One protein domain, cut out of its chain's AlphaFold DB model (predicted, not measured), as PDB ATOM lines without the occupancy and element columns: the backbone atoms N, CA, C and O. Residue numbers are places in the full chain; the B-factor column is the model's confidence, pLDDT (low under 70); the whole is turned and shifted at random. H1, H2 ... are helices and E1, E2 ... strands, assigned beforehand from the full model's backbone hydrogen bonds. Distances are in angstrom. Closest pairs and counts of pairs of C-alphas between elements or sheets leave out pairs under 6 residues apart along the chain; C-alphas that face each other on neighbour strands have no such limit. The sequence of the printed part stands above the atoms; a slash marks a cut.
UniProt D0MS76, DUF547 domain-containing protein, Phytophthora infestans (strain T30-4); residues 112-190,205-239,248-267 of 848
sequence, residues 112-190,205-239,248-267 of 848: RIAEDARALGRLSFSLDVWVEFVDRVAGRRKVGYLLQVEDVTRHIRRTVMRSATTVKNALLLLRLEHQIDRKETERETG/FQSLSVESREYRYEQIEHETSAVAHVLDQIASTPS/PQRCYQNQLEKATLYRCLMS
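What this domain is: This is residues 112 to 190, 205 to 239 and 248 to 267 of the 848 residues of the protein "DUF547 domain-containing protein" of Phytophthora infestans (strain T30-4) (UniProt D0MS76). A twisted ribbon of three long strands has helix H3 running along E1 over one face, while H2 and H4 lie side by side, running opposite ways, and H1 crosses H4. Residues 178 to 190, mostly of H2, stick out as an arm. The printed part has 134 residues with four named helices and three named strands, in the order H1 E1 E2 E3 H2 H3 H4; the sheet, E1 - E2 - E3, is antiparallel. The class is mixed, helices and strands, and the whole is compact, with a radius of gyration of the C-alphas of 16.1 A and spans of 47 by 41 by 26 A.

Where its parts are: H1, residues 112 to 120, begins with C-alpha 112 at (159.778, 140.546, 146.684) and is 12.4 A long. E1, residues 123 to 135, 29.0 A, bends by 76 degrees at residue 132. E2 is residues 140 to 151, 33.9 A, and E3 residues 156 to 163, 22.7 A. H2, residues 164 to 189, 37.1 A, has a kink of 26 degrees near residue 171. H3 is residues 217 to 236, 28.0 A, and H4 residues 248 to 266, 26.4 A, ending with C-alpha 266 at (162.054, 133.987, 158.416).

How they stand to each other: E1, E2 and E3 form a meander, each strand the antiparallel neighbour of the one before; N 124 and O 150 are 2.8 A apart, N 147 and O 160 2.8 A, both within hydrogen-bond range. H3 is on the sheet, over E1, at a height of 9.0 A; the closest C-alphas, of Leu 127 and Ala 228, are 5.4 A apart. H4 is on the sheet but over none of its strands, only just, with 2 C-alphas falling on E2. H2 only grazes the sheet with residues 164 to 167. With residues 166 to 177 alone it touches H4 at a shallow tilt of 26 degrees, closest at the C-alphas of Ala 170 and Leu 261, 5.5 A. H1 touches H4 at a steep tilt of 63 degrees, closest at the C-alphas of Ala 117 and Ala 259, 4.4 A. Every O i to N i+4 pair is within hydrogen-bond range in H1, H3 and H4, and 20 of 22 in H2.

The domain as a whole: The two C-alphas farthest apart, of Arg 136 and Gly 190, are 52.1 A apart. Residues 191 to 204 and 240 to 247 are not printed, with C-alpha gaps of 27.8 A and 17.9 A. Of the links printed whole, none is long. Mean pLDDT of the printed part is 75.2; residues 174 to 190, for instance, are under 70.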
ATOM      1  N   ARG A 112     159.358 141.200 145.430       76.56
ATOM      2  CA  ARG A 112     159.778 140.546 146.684       76.56
ATOM      3  C   ARG A 112     158.587 140.228 147.585       76.56
ATOM      4  O   ARG A 112     158.507 139.130 148.108       76.56
ATOM      5  N   ILE A 113     157.636 141.154 147.722       80.44
ATOM      6  CA  ILE A 113     156.409 140.944 148.506       80.44
ATOM      7  C   ILE A 113     155.598 139.758 147.961       80.44
ATOM      8  O   ILE A 113     155.198 138.879 148.715       80.44
ATOM      9  N   ALA A 114     155.396 139.680 146.647       74.62
ATOM     10  CA  ALA A 114     154.658 138.574 146.045       74.62
ATOM     11  C   ALA A 114     155.401 137.225 146.118       74.62
ATOM     12  O   ALA A 114     154.765 136.171 146.149       74.62
ATOM     13  N   GLU A 115     156.736 137.238 146.101       80.81
ATOM     14  CA  GLU A 115     157.567 136.050 146.329       80.81
ATOM     15  C   GLU A 115     157.460 135.566 147.778       80.81
ATOM     16  O   GLU A 115     157.154 134.394 147.995       80.81
ATOM     17  N   ASP A 116     157.606 136.473 148.745       82.38
ATOM     18  CA  ASP A 116     157.471 136.205 150.181       82.38
ATOM     19  C   ASP A 116     156.063 135.671 150.520       82.38
ATOM     20  O   ASP A 116     155.914 134.677 151.231       82.38
ATOM     21  N   ALA A 117     155.014 136.269 149.946       80.19
ATOM     22  CA  ALA A 117     153.628 135.835 150.134       80.19
ATOM     23  C   ALA A 117     153.375 134.405 149.631       80.19
ATOM     24  O   ALA A 117     152.665 133.632 150.273       80.19
ATOM     25  N   ARG A 118     153.963 134.037 148.484       79.94
ATOM     26  CA  ARG A 118     153.897 132.668 147.945       79.94
ATOM     27  C   ARG A 118     154.746 131.692 148.751       79.94
ATOM     28  O   ARG A 118     154.396 130.518 148.841       79.94
ATOM     29  N   ALA A 119     155.858 132.159 149.310       81.69
ATOM     30  CA  ALA A 119     156.738 131.344 150.132       81.69
ATOM     31  C   ALA A 119     156.094 130.973 151.477       81.69
ATOM     32  O   ALA A 119     156.345 129.873 151.957       81.69
ATOM     33  N   LEU A 120     155.211 131.815 152.032       82.06
ATOM     34  CA  LEU A 120     154.449 131.496 153.247       82.06
ATOM     35  C   LEU A 120     153.649 130.192 153.112       82.06
ATOM     36  O   LEU A 120     153.686 129.373 154.017       82.06
ATOM     37  N   GLY A 121     152.999 129.960 151.965       76.88
ATOM     38  CA  GLY A 121     152.218 128.738 151.718       76.88
ATOM     39  C   GLY A 121     153.048 127.451 151.614       76.88
ATOM     40  O   GLY A 121     152.488 126.379 151.414       76.88
ATOM     41  N   ARG A 122     154.381 127.544 151.702       82.69
ATOM     42  CA  ARG A 122     155.308 126.399 151.744       82.69
ATOM     43  C   ARG A 122     155.792 126.093 153.161       82.69
ATOM     44  O   ARG A 122     156.500 125.105 153.349       82.69
ATOM     45  N   LEU A 123     155.461 126.951 154.124       82.44
ATOM     46  CA  LEU A 123     155.852 126.808 155.516       82.44
ATOM     47  C   LEU A 123     154.713 126.161 156.304       82.44
ATOM     48  O   LEU A 123     153.570 126.598 156.220       82.44
ATOM     49  N   SER A 124     155.054 125.163 157.106       83.50
ATOM     50  CA  SER A 124     154.271 124.752 158.265       83.50
ATOM     51  C   SER A 124     154.857 125.452 159.488       83.50
ATOM     52  O   SER A 124     156.079 125.578 159.588       83.50
ATOM     53  N   PHE A 125     154.032 125.954 160.400       85.75
ATOM     54  CA  PHE A 125     154.526 126.570 161.628       85.75
ATOM     55  C   PHE A 125     153.556 126.380 162.790       85.75
ATOM     56  O   PHE A 125     152.347 126.414 162.586       85.75
ATOM     57  N   SER A 126     154.102 126.218 163.993       84.12
ATOM     58  CA  SER A 126     153.361 126.060 165.248       84.12
ATOM     59  C   SER A 126     153.967 126.926 166.351       84.12
ATOM     60  O   SER A 126     155.156 127.269 166.327       84.12
ATOM     61  N   LEU A 127     153.135 127.322 167.316       85.12
ATOM     62  CA  LEU A 127     153.576 128.018 168.524       85.12
ATOM     63  C   LEU A 127     153.754 127.016 169.667       85.12
ATOM     64  O   LEU A 127     152.773 126.583 170.268       85.12
ATOM     65  N   ASP A 128     155.006 126.705 169.998       77.50
ATOM     66  CA  ASP A 128     155.312 125.639 170.958       77.50
ATOM     67  C   ASP A 128     155.527 126.170 172.380       77.50
ATOM     68  O   ASP A 128     155.179 125.505 173.354       77.50
ATOM     69  N   VAL A 129     156.110 127.368 172.520       83.56
ATOM     70  CA  VAL A 129     156.445 127.992 173.812       83.56
ATOM     71  C   VAL A 129     156.278 129.502 173.735       83.56
ATOM     72  O   VAL A 129     156.608 130.132 172.730       83.56
ATOM     73  N   TRP A 130     155.861 130.118 174.839       88.00
ATOM     74  CA  TRP A 130     155.987 131.562 175.020       88.00
ATOM     75  C   TRP A 130     157.050 131.899 176.072       88.00
ATOM     76  O   TRP A 130     157.374 131.113 176.957       88.00
ATOM     77  N   VAL A 131     157.669 133.068 175.932       88.94
ATOM     78  CA  VAL A 131     158.883 133.461 176.651       88.94
ATOM     79  C   VAL A 131     158.646 134.776 177.381       88.94
ATOM     80  O   VAL A 131     158.238 135.763 176.771       88.94
ATOM     81  N   GLU A 132     158.956 134.827 178.672       90.75
ATOM     82  CA  GLU A 132     159.023 136.067 179.448       90.75
ATOM     83  C   GLU A 132     160.479 136.527 179.532       90.75
ATOM     84  O   GLU A 132     161.333 135.817 180.066       90.75
ATOM     85  N   PHE A 133     160.767 137.730 179.033       90.19
ATOM     86  CA  PHE A 133     162.110 138.311 179.062       90.19
ATOM     87  C   PHE A 133     162.071 139.814 179.345       90.19
ATOM     88  O   PHE A 133     161.056 140.483 179.153       90.19
ATOM     89  N   VAL A 134     163.190 140.369 179.796       89.00
ATOM     90  CA  VAL A 134     163.366 141.805 180.006       89.00
ATOM     91  C   VAL A 134     163.878 142.454 178.729       89.00
ATOM     92  O   VAL A 134     164.952 142.123 178.227       89.00
ATOM     93  N   ASP A 135     163.126 143.426 178.222       85.38
ATOM     94  CA  ASP A 135     163.647 144.341 177.216       85.38
ATOM     95  C   ASP A 135     164.531 145.382 177.902       85.38
ATOM     96  O   ASP A 135     164.041 146.224 178.657       85.38
ATOM     97  N   ARG A 136     165.836 145.323 177.622       78.44
ATOM     98  CA  ARG A 136     166.841 146.227 178.194       78.44
ATOM     99  C   ARG A 136     166.638 147.682 177.780       78.44
ATOM    100  O   ARG A 136     167.006 148.570 178.537       78.44
ATOM    101  N   VAL A 137     166.068 147.929 176.597       78.50
ATOM    102  CA  VAL A 137     165.823 149.290 176.098       78.50
ATOM    103  C   VAL A 137     164.605 149.886 176.792       78.50
ATOM    104  O   VAL A 137     164.636 151.029 177.236       78.50
ATOM    105  N   ALA A 138     163.531 149.103 176.905       76.94
ATOM    106  CA  ALA A 138     162.289 149.564 177.519       76.94
ATOM    107  C   ALA A 138     162.295 149.480 179.056       76.94
ATOM    108  O   ALA A 138     161.438 150.093 179.690       76.94
ATOM    109  N   GLY A 139     163.197 148.695 179.656       79.50
ATOM    110  CA  GLY A 139     163.219 148.432 181.098       79.50
ATOM    111  C   GLY A 139     161.941 147.749 181.594       79.50
ATOM    112  O   GLY A 139     161.475 148.016 182.698       79.50
ATOM    113  N   ARG A 140     161.314 146.905 180.762       84.06
ATOM    114  CA  ARG A 140     160.037 146.234 181.067       84.06
ATOM    115  C   ARG A 140     160.080 144.762 180.691       84.06
ATOM    116  O   ARG A 140     160.808 144.364 179.782       84.06
ATOM    117  N   ARG A 141     159.270 143.958 181.383       88.12
ATOM    118  CA  ARG A 141     159.048 142.549 181.041       88.12
ATOM    119  C   ARG A 141     158.158 142.471 179.798       88.12
ATOM    120  O   ARG A 141     157.055 143.020 179.791       88.12
ATOM    121  N   LYS A 142     158.626 141.791 178.758       88.94
ATOM    122  CA  LYS A 142     157.901 141.562 177.506       88.94
ATOM    123  C   LYS A 142     157.608 140.080 177.313       88.94
ATOM    124  O   LYS A 142     158.320 139.220 177.830       88.94
ATOM    125  N   VAL A 143     156.552 139.822 176.552       89.56
ATOM    126  CA  VAL A 143     156.174 138.488 176.086       89.56
ATOM    127  C   VAL A 143     156.763 138.257 174.694       89.56
ATOM    128  O   VAL A 143     156.707 139.126 173.817       89.56
ATOM    129  N   GLY A 144     157.350 137.084 174.493       89.25
ATOM    130  CA  GLY A 144     157.788 136.567 173.205       89.25
ATOM    131  C   GLY A 144     157.175 135.206 172.912       89.25
ATOM    132  O   GLY A 144     156.681 134.531 173.806       89.25
ATOM    133  N   TYR A 145     157.236 134.807 171.655       88.25
ATOM    134  CA  TYR A 145     156.741 133.550 171.126       88.25
ATOM    135  C   TYR A 145     157.892 132.820 170.454       88.25
ATOM    136  O   TYR A 145     158.640 133.426 169.682       88.25
ATOM    137  N   LEU A 146     158.043 131.544 170.780       85.88
ATOM    138  CA  LEU A 146     158.998 130.639 170.173       85.88
ATOM    139  C   LEU A 146     158.223 129.725 169.222       85.88
ATOM    140  O   LEU A 146     157.432 128.890 169.656       85.88
ATOM    141  N   LEU A 147     158.415 129.950 167.927       84.88
ATOM    142  CA  LEU A 147     157.705 129.258 166.861       84.88
ATOM    143  C   LEU A 147     158.613 128.218 166.217       84.88
ATOM    144  O   LEU A 147     159.765 128.525 165.888       84.88
ATOM    145  N   GLN A 148     158.082 127.025 165.987       82.62
ATOM    146  CA  GLN A 148     158.697 126.047 165.104       82.62
ATOM    147  C   GLN A 148     158.208 126.320 163.683       82.62
ATOM    148  O   GLN A 148     157.018 126.491 163.451       82.62
ATOM    149  N   VAL A 149     159.134 126.407 162.733       81.75
ATOM    150  CA  VAL A 149     158.856 126.660 161.318       81.75
ATOM    151  C   VAL A 149     159.521 125.556 160.504       81.75
ATOM    152  O   VAL A 149     160.738 125.381 160.560       81.75
ATOM    153  N   GLU A 150     158.736 124.814 159.738       82.12
ATOM    154  CA  GLU A 150     159.182 123.760 158.836       82.12
ATOM    155  C   GLU A 150     158.903 124.162 157.387       82.12
ATOM    156  O   GLU A 150     157.763 124.394 156.991       82.12
ATOM    157  N   ASP A 151     159.950 124.235 156.567       80.12
ATOM    158  CA  ASP A 151     159.785 124.347 155.120       80.12
ATOM    159  C   ASP A 151     159.444 122.963 154.561       80.12
ATOM    160  O   ASP A 151     160.316 122.097 154.458       80.12
ATOM    161  N   VAL A 152     158.185 122.761 154.169       77.50
ATOM    162  CA  VAL A 152     157.674 121.475 153.666       77.50
ATOM    163  C   VAL A 152     158.436 121.027 152.418       77.50
ATOM    164  O   VAL A 152     158.629 119.835 152.196       77.50
ATOM    165  N   THR A 153     158.941 121.961 151.607       72.44
ATOM    166  CA  THR A 153     159.654 121.620 150.366       72.44
ATOM    167  C   THR A 153     161.092 121.178 150.602       72.44
ATOM    168  O   THR A 153     161.603 120.342 149.860       72.44
ATOM    169  N   ARG A 154     161.744 121.720 151.634       71.31
ATOM    170  CA  ARG A 154     163.155 121.442 151.948       71.31
ATOM    171  C   ARG A 154     163.338 120.516 153.149       71.31
ATOM    172  O   ARG A 154     164.456 120.082 153.397       71.31
ATOM    173  N   HIS A 155     162.260 120.245 153.887       69.69
ATOM    174  CA  HIS A 155     162.252 119.524 155.164       69.69
ATOM    175  C   HIS A 155     163.233 120.142 156.176       69.69
ATOM    176  O   HIS A 155     163.853 119.457 156.987       69.69
ATOM    177  N   ILE A 156     163.403 121.467 156.098       70.69
ATOM    178  CA  ILE A 156     164.255 122.226 157.010       70.69
ATOM    179  C   ILE A 156     163.357 122.761 158.113       70.69
ATOM    180  O   ILE A 156     162.495 123.602 157.860       70.69
ATOM    181  N   ARG A 157     163.591 122.289 159.333       73.12
ATOM    182  CA  ARG A 157     162.965 122.808 160.550       73.12
ATOM    183  C   ARG A 157     163.828 123.912 161.126       73.12
ATOM    184  O   ARG A 157     165.042 123.849 161.003       73.12
ATOM    185  N   ARG A 158     163.220 124.931 161.722       74.81
ATOM    186  CA  ARG A 158     163.906 126.034 162.404       74.81
ATOM    187  C   ARG A 158     163.063 126.509 163.571       74.81
ATOM    188  O   ARG A 158     161.842 126.545 163.467       74.81
ATOM    189  N   THR A 159     163.723 126.934 164.639       76.94
ATOM    190  CA  THR A 159     163.056 127.568 165.778       76.94
ATOM    191  C   THR A 159     163.327 129.069 165.755       76.94
ATOM    192  O   THR A 159     164.475 129.505 165.621       76.94
ATOM    193  N   VAL A 160     162.269 129.870 165.870       79.94
ATOM    194  CA  VAL A 160     162.300 131.321 165.673       79.94
ATOM    195  C   VAL A 160     161.617 132.022 166.839       79.94
ATOM    196  O   VAL A 160     160.486 131.708 167.189       79.94
ATOM    197  N   MET A 161     162.281 133.019 167.427       83.62
ATOM    198  CA  MET A 161     161.730 133.806 168.528       83.62
ATOM    199  C   MET A 161     161.242 135.172 168.037       83.62
ATOM    200  O   MET A 161     161.997 135.934 167.426       83.62
ATOM    201  N   ARG A 162     160.003 135.550 168.357       86.88
ATOM    202  CA  ARG A 162     159.459 136.884 168.060       86.88
ATOM    203  C   ARG A 162     158.781 137.509 169.253       86.88
ATOM    204  O   ARG A 162     158.196 136.821 170.073       86.88
ATOM    205  N   SER A 163     158.838 138.835 169.351       87.25
ATOM    206  CA  SER A 163     158.054 139.533 170.368       87.25
ATOM    207  C   SER A 163     156.560 139.367 170.078       87.25
ATOM    208  O   SER A 163     156.154 139.404 168.911       87.25
ATOM    209  N   ALA A 164     155.741 139.254 171.123       86.12
ATOM    210  CA  ALA A 164     154.289 139.181 170.984       86.12
ATOM    211  C   ALA A 164     153.736 140.394 170.222       86.12
ATOM    212  O   ALA A 164     152.829 140.245 169.414       86.12
ATOM    213  N   THR A 165     154.348 141.576 170.378       84.19
ATOM    214  CA  THR A 165     154.069 142.779 169.572       84.19
ATOM    215  C   THR A 165     154.227 142.558 168.078       84.19
ATOM    216  O   THR A 165     153.389 142.994 167.296       84.19
ATOM    217  N   THR A 166     155.322 141.921 167.663       85.81
ATOM    218  CA  THR A 166     155.625 141.723 166.242       85.81
ATOM    219  C   THR A 166     154.620 140.763 165.620       85.81
ATOM    220  O   THR A 166     154.080 141.054 164.556       85.81
ATOM    221  N   VAL A 167     154.320 139.663 166.316       85.06
ATOM    222  CA  VAL A 167     153.334 138.671 165.864       85.06
ATOM    223  C   VAL A 167     151.928 139.267 165.868       85.06
ATOM    224  O   VAL A 167     151.232 139.170 164.865       85.06
ATOM    225  N   LYS A 168     151.546 139.989 166.929       83.38
ATOM    226  CA  LYS A 168     150.294 140.760 167.007       83.38
ATOM    227  C   LYS A 168     150.118 141.680 165.806       83.38
ATOM    228  O   LYS A 168     149.068 141.660 165.180       83.38
ATOM    229  N   ASN A 169     151.131 142.480 165.478       82.12
ATOM    230  CA  ASN A 169     151.045 143.422 164.364       82.12
ATOM    231  C   ASN A 169     150.900 142.694 163.019       82.12
ATOM    232  O   ASN A 169     150.126 143.139 162.178       82.12
ATOM    233  N   ALA A 170     151.589 141.564 162.832       80.62
ATOM    234  CA  ALA A 170     151.435 140.740 161.636       80.62
ATOM    235  C   ALA A 170     150.029 140.113 161.534       80.62
ATOM    236  O   ALA A 170     149.437 140.116 160.459       80.62
ATOM    237  N   LEU A 171     149.467 139.631 162.647       76.88
ATOM    238  CA  LEU A 171     148.127 139.034 162.688       76.88
ATOM    239  C   LEU A 171     147.001 140.067 162.554       76.88
ATOM    240  O   LEU A 171     146.003 139.801 161.889       76.88
ATOM    241  N   LEU A 172     147.151 141.255 163.148       73.38
ATOM    242  CA  LEU A 172     146.197 142.358 162.990       73.38
ATOM    243  C   LEU A 172     146.074 142.781 161.528       73.38
ATOM    244  O   LEU A 172     144.965 143.025 161.061       73.38
ATOM    245  N   LEU A 173     147.201 142.827 160.815       71.38
ATOM    246  CA  LEU A 173     147.220 143.091 159.383       71.38
ATOM    247  C   LEU A 173     146.413 142.026 158.620       71.38
ATOM    248  O   LEU A 173     145.517 142.395 157.877       71.38
ATOM    249  N   LEU A 174     146.620 140.736 158.904       67.44
ATOM    250  CA  LEU A 174     145.885 139.635 158.259       67.44
ATOM    251  C   LEU A 174     144.377 139.597 158.592       67.44
ATOM    252  O   LEU A 174     143.569 139.172 157.772       67.44
ATOM    253  N   ARG A 175     143.958 140.020 159.794       64.06
ATOM    254  CA  ARG A 175     142.537 139.985 160.206       64.06
ATOM    255  C   ARG A 175     141.704 141.133 159.639       64.06
ATOM    256  O   ARG A 175     140.490 140.976 159.486       64.06
ATOM    257  N   LEU A 176     142.327 142.275 159.341       55.59
ATOM    258  CA  LEU A 176     141.649 143.396 158.687       55.59
ATOM    259  C   LEU A 176     141.044 142.964 157.339       55.59
ATOM    260  O   LEU A 176     139.955 143.422 157.007       55.59
ATOM    261  N   GLU A 177     141.668 142.018 156.632       55.25
ATOM    262  CA  GLU A 177     141.134 141.420 155.402       55.25
ATOM    263  C   GLU A 177     139.808 140.670 155.636       55.25
ATOM    264  O   GLU A 177     138.803 140.993 155.005       55.25
ATOM    265  N   HIS A 178     139.753 139.737 156.597       57.88
ATOM    266  CA  HIS A 178     138.557 138.906 156.838       57.88
ATOM    267  C   HIS A 178     137.327 139.730 157.249       57.88
ATOM    268  O   HIS A 178     136.191 139.393 156.913       57.88
ATOM    269  N   GLN A 179     137.539 140.838 157.967       54.69
ATOM    270  CA  GLN A 179     136.465 141.763 158.345       54.69
ATOM    271  C   GLN A 179     136.003 142.661 157.189       54.69
ATOM    272  O   GLN A 179     134.827 143.027 157.146       54.69
ATOM    273  N   ILE A 180     136.903 143.038 156.276       55.31
ATOM    274  CA  ILE A 180     136.554 143.810 155.076       55.31
ATOM    275  C   ILE A 180     135.773 142.921 154.101       55.31
ATOM    276  O   ILE A 180     134.727 143.346 153.615       55.31
ATOM    277  N   ASP A 181     136.214 141.676 153.906       55.81
ATOM    278  CA  ASP A 181     135.544 140.695 153.051       55.81
ATOM    279  C   ASP A 181     134.120 140.386 153.539       55.81
ATOM    280  O   ASP A 181     133.190 140.443 152.739       55.81
ATOM    281  N   ARG A 182     133.918 140.150 154.847       57.66
ATOM    282  CA  ARG A 182     132.578 139.919 155.433       57.66
ATOM    283  C   ARG A 182     131.629 141.103 155.250       57.66
ATOM    284  O   ARG A 182     130.493 140.935 154.827       57.66
ATOM    285  N   LYS A 183     132.097 142.326 155.519       56.94
ATOM    286  CA  LYS A 183     131.267 143.537 155.369       56.94
ATOM    287  C   LYS A 183     130.885 143.812 153.918       56.94
ATOM    288  O   LYS A 183     129.909 144.516 153.662       56.94
ATOM    289  N   GLU A 184     131.661 143.314 152.962       53.84
ATOM    290  CA  GLU A 184     131.364 143.453 151.542       53.84
ATOM    291  C   GLU A 184     130.499 142.320 150.999       53.84
ATOM    292  O   GLU A 184     129.580 142.614 150.240       53.84
ATOM    293  N   THR A 185     130.684 141.072 151.440       57.56
ATOM    294  CA  THR A 185     129.735 139.989 151.127       57.56
ATOM    295  C   THR A 185     128.352 140.291 151.695       57.56
ATOM    296  O   THR A 185     127.357 140.095 150.998       57.56
ATOM    297  N   GLU A 186     128.274 140.871 152.891       59.84
ATOM    298  CA  GLU A 186     127.037 141.388 153.490       59.84
ATOM    299  C   GLU A 186     126.398 142.502 152.649       59.84
ATOM    300  O   GLU A 186     125.185 142.511 152.439       59.84
ATOM    301  N   ARG A 187     127.205 143.432 152.117       57.81
ATOM    302  CA  ARG A 187     126.723 144.513 151.235       57.81
ATOM    303  C   ARG A 187     126.288 144.014 149.858       57.81
ATOM    304  O   ARG A 187     125.364 144.587 149.288       57.81
ATOM    305  N   GLU A 188     126.952 142.999 149.311       52.97
ATOM    306  CA  GLU A 188     126.675 142.460 147.974       52.97
ATOM    307  C   GLU A 188     125.520 141.453 147.965       52.97
ATOM    308  O   GLU A 188     124.775 141.388 146.988       52.97
ATOM    309  N   THR A 189     125.362 140.666 149.031       59.12
ATOM    310  CA  THR A 189     124.350 139.598 149.104       59.12
ATOM    311  C   THR A 189     123.150 139.953 149.976       59.12
ATOM    312  O   THR A 189     122.116 139.301 149.866       59.12
ATOM    313  N   GLY A 190     123.251 140.989 150.821       46.62
ATOM    314  CA  GLY A 190     122.196 141.398 151.753       46.62
ATOM    315  C   GLY A 190     121.930 140.396 152.882       46.62
ATOM    316  O   GLY A 190     120.992 140.587 153.653       46.62
ATOM    317  N   PHE A 205     142.565 140.967 169.112       65.75
ATOM    318  CA  PHE A 205     144.006 141.151 168.988       65.75
ATOM    319  C   PHE A 205     144.468 142.560 169.387       65.75
ATOM    320  O   PHE A 205     145.641 142.742 169.725       65.75
ATOM    321  N   GLN A 206     143.576 143.560 169.402       62.16
ATOM    322  CA  GLN A 206     143.900 144.904 169.884       62.16
ATOM    323  C   GLN A 206     144.164 144.902 171.395       62.16
ATOM    324  O   GLN A 206     145.064 145.615 171.850       62.16
ATOM    325  N   SER A 207     143.499 144.013 172.138       64.19
ATOM    326  CA  SER A 207     143.601 143.877 173.593       64.19
ATOM    327  C   SER A 207     144.780 143.023 174.095       64.19
ATOM    328  O   SER A 207     145.079 143.084 175.286       64.19
ATOM    329  N   LEU A 208     145.504 142.321 173.201       67.31
ATOM    330  CA  LEU A 208     146.645 141.462 173.565       67.31
ATOM    331  C   LEU A 208     147.642 142.159 174.506       67.31
ATOM    332  O   LEU A 208     148.225 143.201 174.163       67.31
ATOM    333  N   SER A 209     147.888 141.528 175.648       66.31
ATOM    334  CA  SER A 209     148.888 141.861 176.646       66.31
ATOM    335  C   SER A 209     150.303 141.534 176.145       66.31
ATOM    336  O   SER A 209     150.797 140.414 176.140       66.31
ATOM    337  N   VAL A 210     150.997 142.575 175.689       74.81
ATOM    338  CA  VAL A 210     152.395 142.485 175.219       74.81
ATOM    339  C   VAL A 210     153.385 142.556 176.394       74.81
ATOM    340  O   VAL A 210     154.535 142.115 176.304       74.81
ATOM    341  N   GLU A 211     152.945 143.132 177.512       74.81
ATOM    342  CA  GLU A 211     153.727 143.263 178.740       74.81
ATOM    343  C   GLU A 211     153.393 142.130 179.710       74.81
ATOM    344  O   GLU A 211     152.225 141.909 180.037       74.81
ATOM    345  N   SER A 212     154.423 141.468 180.239       71.00
ATOM    346  CA  SER A 212     154.232 140.440 181.262       71.00
ATOM    347  C   SER A 212     154.091 141.076 182.647       71.00
ATOM    348  O   SER A 212     154.977 141.805 183.106       71.00
ATOM    349  N   ARG A 213     152.974 140.801 183.335       71.88
ATOM    350  CA  ARG A 213     152.717 141.230 184.721       71.88
ATOM    351  C   ARG A 213     152.263 140.038 185.555       71.88
ATOM    352  O   ARG A 213     151.511 139.197 185.085       71.88
ATOM    353  N   GLU A 214     152.723 139.985 186.802       60.69
ATOM    354  CA  GLU A 214     152.586 138.833 187.710       60.69
ATOM    355  C   GLU A 214     151.147 138.359 187.945       60.69
ATOM    356  O   GLU A 214     150.920 137.171 188.110       60.69
ATOM    357  N   TYR A 215     150.181 139.272 187.877       59.69
ATOM    358  CA  TYR A 215     148.755 139.001 188.064       59.69
ATOM    359  C   TYR A 215     147.990 138.774 186.745       59.69
ATOM    360  O   TYR A 215     146.765 138.753 186.746       59.69
ATOM    361  N   ARG A 216     148.687 138.671 185.600       74.06
ATOM    362  CA  ARG A 216     148.072 138.532 184.264       74.06
ATOM    363  C   ARG A 216     148.534 137.300 183.486       74.06
ATOM    364  O   ARG A 216     148.295 137.231 182.289       74.06
ATOM    365  N   TYR A 217     149.180 136.326 184.122       77.12
ATOM    366  CA  TYR A 217     149.637 135.128 183.408       77.12
ATOM    367  C   TYR A 217     148.487 134.323 182.799       77.12
ATOM    368  O   TYR A 217     148.591 133.909 181.653       77.12
ATOM    369  N   GLU A 218     147.369 134.202 183.511       74.12
ATOM    370  CA  GLU A 218     146.128 133.593 183.008       74.12
ATOM    371  C   GLU A 218     145.632 134.251 181.713       74.12
ATOM    372  O   GLU A 218     145.212 133.563 180.781       74.12
ATOM    373  N   GLN A 219     145.708 135.585 181.661       78.50
ATOM    374  CA  GLN A 219     145.323 136.380 180.501       78.50
ATOM    375  C   GLN A 219     146.308 136.166 179.343       78.50
ATOM    376  O   GLN A 219     145.878 135.857 178.238       78.50
ATOM    377  N   ILE A 220     147.617 136.280 179.604       79.50
ATOM    378  CA  ILE A 220     148.671 136.066 178.597       79.50
ATOM    379  C   ILE A 220     148.548 134.671 177.987       79.50
ATOM    380  O   ILE A 220     148.727 134.498 176.790       79.50
ATOM    381  N   GLU A 221     148.226 133.668 178.795       77.38
ATOM    382  CA  GLU A 221     148.089 132.294 178.338       77.38
ATOM    383  C   GLU A 221     146.862 132.100 177.438       77.38
ATOM    384  O   GLU A 221     146.999 131.515 176.369       77.38
ATOM    385  N   HIS A 222     145.691 132.640 177.811       76.50
ATOM    386  CA  HIS A 222     144.503 132.639 176.940       76.50
ATOM    387  C   HIS A 222     144.797 133.303 175.596       76.50
ATOM    388  O   HIS A 222     144.499 132.762 174.534       76.50
ATOM    389  N   GLU A 223     145.438 134.465 175.650       79.12
ATOM    390  CA  GLU A 223     145.861 135.222 174.482       79.12
ATOM    391  C   GLU A 223     146.881 134.459 173.622       79.12
ATOM    392  O   GLU A 223     146.811 134.496 172.395       79.12
ATOM    393  N   THR A 224     147.806 133.732 174.250       82.44
ATOM    394  CA  THR A 224     148.808 132.909 173.561       82.44
ATOM    395  C   THR A 224     148.150 131.712 172.877       82.44
ATOM    396  O   THR A 224     148.435 131.461 171.709       82.44
ATOM    397  N   SER A 225     147.235 131.010 173.553       79.00
ATOM    398  CA  SER A 225     146.473 129.892 172.973       79.00
ATOM    399  C   SER A 225     145.623 130.341 171.786       79.00
ATOM    400  O   SER A 225     145.579 129.676 170.755       79.00
ATOM    401  N   ALA A 226     145.006 131.514 171.894       76.75
ATOM    402  CA  ALA A 226     144.283 132.152 170.808       76.75
ATOM    403  C   ALA A 226     145.169 132.490 169.598       76.75
ATOM    404  O   ALA A 226     144.798 132.243 168.450       76.75
ATOM    405  N   VAL A 227     146.350 133.064 169.849       81.50
ATOM    406  CA  VAL A 227     147.343 133.348 168.806       81.50
ATOM    407  C   VAL A 227     147.807 132.054 168.137       81.50
ATOM    408  O   VAL A 227     147.877 132.019 166.910       81.50
ATOM    409  N   ALA A 228     148.078 130.997 168.909       82.31
ATOM    410  CA  ALA A 228     148.449 129.687 168.381       82.31
ATOM    411  C   ALA A 228     147.362 129.116 167.467       82.31
ATOM    412  O   ALA A 228     147.655 128.772 166.328       82.31
ATOM    413  N   HIS A 229     146.104 129.127 167.913       78.44
ATOM    414  CA  HIS A 229     144.978 128.637 167.118       78.44
ATOM    415  C   HIS A 229     144.853 129.363 165.770       78.44
ATOM    416  O   HIS A 229     144.656 128.729 164.736       78.44
ATOM    417  N   VAL A 230     145.026 130.689 165.743       77.81
ATOM    418  CA  VAL A 230     144.991 131.450 164.483       77.81
ATOM    419  C   VAL A 230     146.201 131.158 163.596       77.81
ATOM    420  O   VAL A 230     146.053 131.071 162.378       77.81
ATOM    421  N   LEU A 231     147.391 130.973 164.169       81.38
ATOM    422  CA  LEU A 231     148.570 130.556 163.405       81.38
ATOM    423  C   LEU A 231     148.375 129.161 162.788       81.38
ATOM    424  O   LEU A 231     148.657 128.995 161.602       81.38
ATOM    425  N   ASP A 232     147.805 128.215 163.535       79.69
ATOM    426  CA  ASP A 232     147.488 126.864 163.057       79.69
ATOM    427  C   ASP A 232     146.424 126.890 161.946       79.69
ATOM    428  O   ASP A 232     146.529 126.167 160.952       79.69
ATOM    429  N   GLN A 233     145.416 127.764 162.048       76.44
ATOM    430  CA  GLN A 233     144.442 127.985 160.973       76.44
ATOM    431  C   GLN A 233     145.108 128.498 159.692       76.44
ATOM    432  O   GLN A 233     144.801 128.010 158.604       76.44
ATOM    433  N   ILE A 234     146.041 129.451 159.803       76.31
ATOM    434  CA  ILE A 234     146.779 129.991 158.649       76.31
ATOM    435  C   ILE A 234     147.696 128.921 158.041       76.31
ATOM    436  O   ILE A 234     147.794 128.831 156.819       76.31
ATOM    437  N   ALA A 235     148.350 128.102 158.869       77.50
ATOM    438  CA  ALA A 235     149.212 127.017 158.406       77.50
ATOM    439  C   ALA A 235     148.416 125.885 157.725       77.50
ATOM    440  O   ALA A 235     148.891 125.280 156.765       77.50
ATOM    441  N   SER A 236     147.196 125.608 158.200       73.38
ATOM    442  CA  SER A 236     146.335 124.532 157.690       73.38
ATOM    443  C   SER A 236     145.466 124.926 156.498       73.38
ATOM    444  O   SER A 236     145.022 124.039 155.769       73.38
ATOM    445  N   THR A 237     145.229 126.220 156.253       66.75
ATOM    446  CA  THR A 237     144.562 126.662 155.023       66.75
ATOM    447  C   THR A 237     145.578 126.687 153.883       66.75
ATOM    448  O   THR A 237     146.367 127.631 153.787       66.75
ATOM    449  N   PRO A 238     145.572 125.704 152.952       53.91
ATOM    450  CA  PRO A 238     146.318 125.879 151.719       53.91
ATOM    451  C   PRO A 238     145.780 127.149 151.076       53.91
ATOM    452  O   PRO A 238     144.572 127.391 151.123       53.91
ATOM    453  N   SER A 239     146.660 127.966 150.503       52.00
ATOM    454  CA  SER A 239     146.297 129.162 149.750       52.00
ATOM    455  C   SER A 239     145.352 128.784 148.603       52.00
ATOM    456  O   SER A 239     145.779 128.609 147.463       52.00
ATOM    457  N   PRO A 248     143.148 145.324 141.869       55.75
ATOM    458  CA  PRO A 248     144.601 145.172 142.010       55.75
ATOM    459  C   PRO A 248     145.146 145.579 143.390       55.75
ATOM    460  O   PRO A 248     145.941 144.851 143.977       55.75
ATOM    461  N   GLN A 249     144.656 146.688 143.954       59.75
ATOM    462  CA  GLN A 249     145.090 147.197 145.264       59.75
ATOM    463  C   GLN A 249     144.914 146.169 146.397       59.75
ATOM    464  O   GLN A 249     145.746 146.108 147.300       59.75
ATOM    465  N   ARG A 250     143.879 145.322 146.320       59.94
ATOM    466  CA  ARG A 250     143.602 144.280 147.321       59.94
ATOM    467  C   ARG A 250     144.535 143.086 147.190       59.94
ATOM    468  O   ARG A 250     145.016 142.580 148.197       59.94
ATOM    469  N   CYS A 251     144.874 142.700 145.959       63.00
ATOM    470  CA  CYS A 251     145.874 141.661 145.714       63.00
ATOM    471  C   CYS A 251     147.229 142.046 146.322       63.00
ATOM    472  O   CYS A 251     147.893 141.205 146.921       63.00
ATOM    473  N   TYR A 252     147.632 143.316 146.199       67.38
ATOM    474  CA  TYR A 252     148.878 143.794 146.796       67.38
ATOM    475  C   TYR A 252     148.818 143.856 148.320       67.38
ATOM    476  O   TYR A 252     149.790 143.479 148.969       67.38
ATOM    477  N   GLN A 253     147.695 144.294 148.893       70.81
ATOM    478  CA  GLN A 253     147.520 144.309 150.341       70.81
ATOM    479  C   GLN A 253     147.602 142.889 150.930       70.81
ATOM    480  O   GLN A 253     148.437 142.660 151.796       70.81
ATOM    481  N   ASN A 254     146.877 141.908 150.380       70.00
ATOM    482  CA  ASN A 254     146.964 140.509 150.825       70.00
ATOM    483  C   ASN A 254     148.399 139.956 150.699       70.00
ATOM    484  O   ASN A 254     148.937 139.336 151.622       70.00
ATOM    485  N   GLN A 255     149.067 140.229 149.572       74.38
ATOM    486  CA  GLN A 255     150.467 139.839 149.392       74.38
ATOM    487  C   GLN A 255     151.377 140.505 150.436       74.38
ATOM    488  O   GLN A 255     152.268 139.847 150.964       74.38
ATOM    489  N   LEU A 256     151.160 141.778 150.770       77.81
ATOM    490  CA  LEU A 256     151.936 142.493 151.784       77.81
ATOM    491  C   LEU A 256     151.735 141.901 153.181       77.81
ATOM    492  O   LEU A 256     152.707 141.735 153.918       77.81
ATOM    493  N   GLU A 257     150.505 141.554 153.543       76.50
ATOM    494  CA  GLU A 257     150.169 140.971 154.843       76.50
ATOM    495  C   GLU A 257     150.822 139.588 155.006       76.50
ATOM    496  O   GLU A 257     151.559 139.351 155.970       76.50
ATOM    497  N   LYS A 258     150.687 138.712 153.999       80.06
ATOM    498  CA  LYS A 258     151.362 137.400 153.969       80.06
ATOM    499  C   LYS A 258     152.881 137.523 153.936       80.06
ATOM    500  O   LYS A 258     153.570 136.795 154.648       80.06
ATOM    501  N   ALA A 259     153.420 138.465 153.164       82.69
ATOM    502  CA  ALA A 259     154.854 138.741 153.141       82.69
ATOM    503  C   ALA A 259     155.367 139.237 154.498       82.69
ATOM    504  O   ALA A 259     156.486 138.912 154.892       82.69
ATOM    505  N   THR A 260     154.557 140.002 155.234       84.50
ATOM    506  CA  THR A 260     154.909 140.495 156.571       84.50
ATOM    507  C   THR A 260     154.994 139.346 157.568       84.50
ATOM    508  O   THR A 260     155.982 139.264 158.299       84.50
ATOM    509  N   LEU A 261     154.031 138.415 157.556       85.06
ATOM    510  CA  LEU A 261     154.104 137.206 158.382       85.06
ATOM    511  C   LEU A 261     155.278 136.309 157.963       85.06
ATOM    512  O   LEU A 261     156.043 135.884 158.822       85.06
ATOM    513  N   TYR A 262     155.496 136.098 156.662       86.19
ATOM    514  CA  TYR A 262     156.643 135.334 156.161       86.19
ATOM    515  C   TYR A 262     157.971 135.917 156.650       86.19
ATOM    516  O   TYR A 262     158.788 135.210 157.232       86.19
ATOM    517  N   ARG A 263     158.181 137.230 156.502       83.69
ATOM    518  CA  ARG A 263     159.388 137.902 157.010       83.69
ATOM    519  C   ARG A 263     159.480 137.844 158.526       83.69
ATOM    520  O   ARG A 263     160.581 137.691 159.056       83.69
ATOM    521  N   CYS A 264     158.351 137.945 159.223       84.62
ATOM    522  CA  CYS A 264     158.291 137.730 160.660       84.62
ATOM    523  C   CYS A 264     158.762 136.317 161.017       84.62
ATOM    524  O   CYS A 264     159.544 136.192 161.940       84.62
ATOM    525  N   LEU A 265     158.405 135.266 160.282       82.12
ATOM    526  CA  LEU A 265     158.857 133.899 160.569       82.12
ATOM    527  C   LEU A 265     160.292 133.626 160.095       82.12
ATOM    528  O   LEU A 265     161.008 132.865 160.724       82.12
ATOM    529  N   MET A 266     160.754 134.283 159.034       79.06
ATOM    530  CA  MET A 266     162.054 133.987 158.416       79.06
ATOM    531  C   MET A 266     163.211 134.862 158.913       79.06
ATOM    532  O   MET A 266     164.366 134.597 158.578       79.06
ATOM    533  N   SER A 267     162.936 135.921 159.680       73.81
ATOM    534  CA  SER A 267     163.990 136.810 160.183       73.81
ATOM    535  C   SER A 267     164.916 136.146 161.220       73.81
ATOM    536  O   SER A 267     164.527 135.229 161.947       73.81
TER     537      SER A 267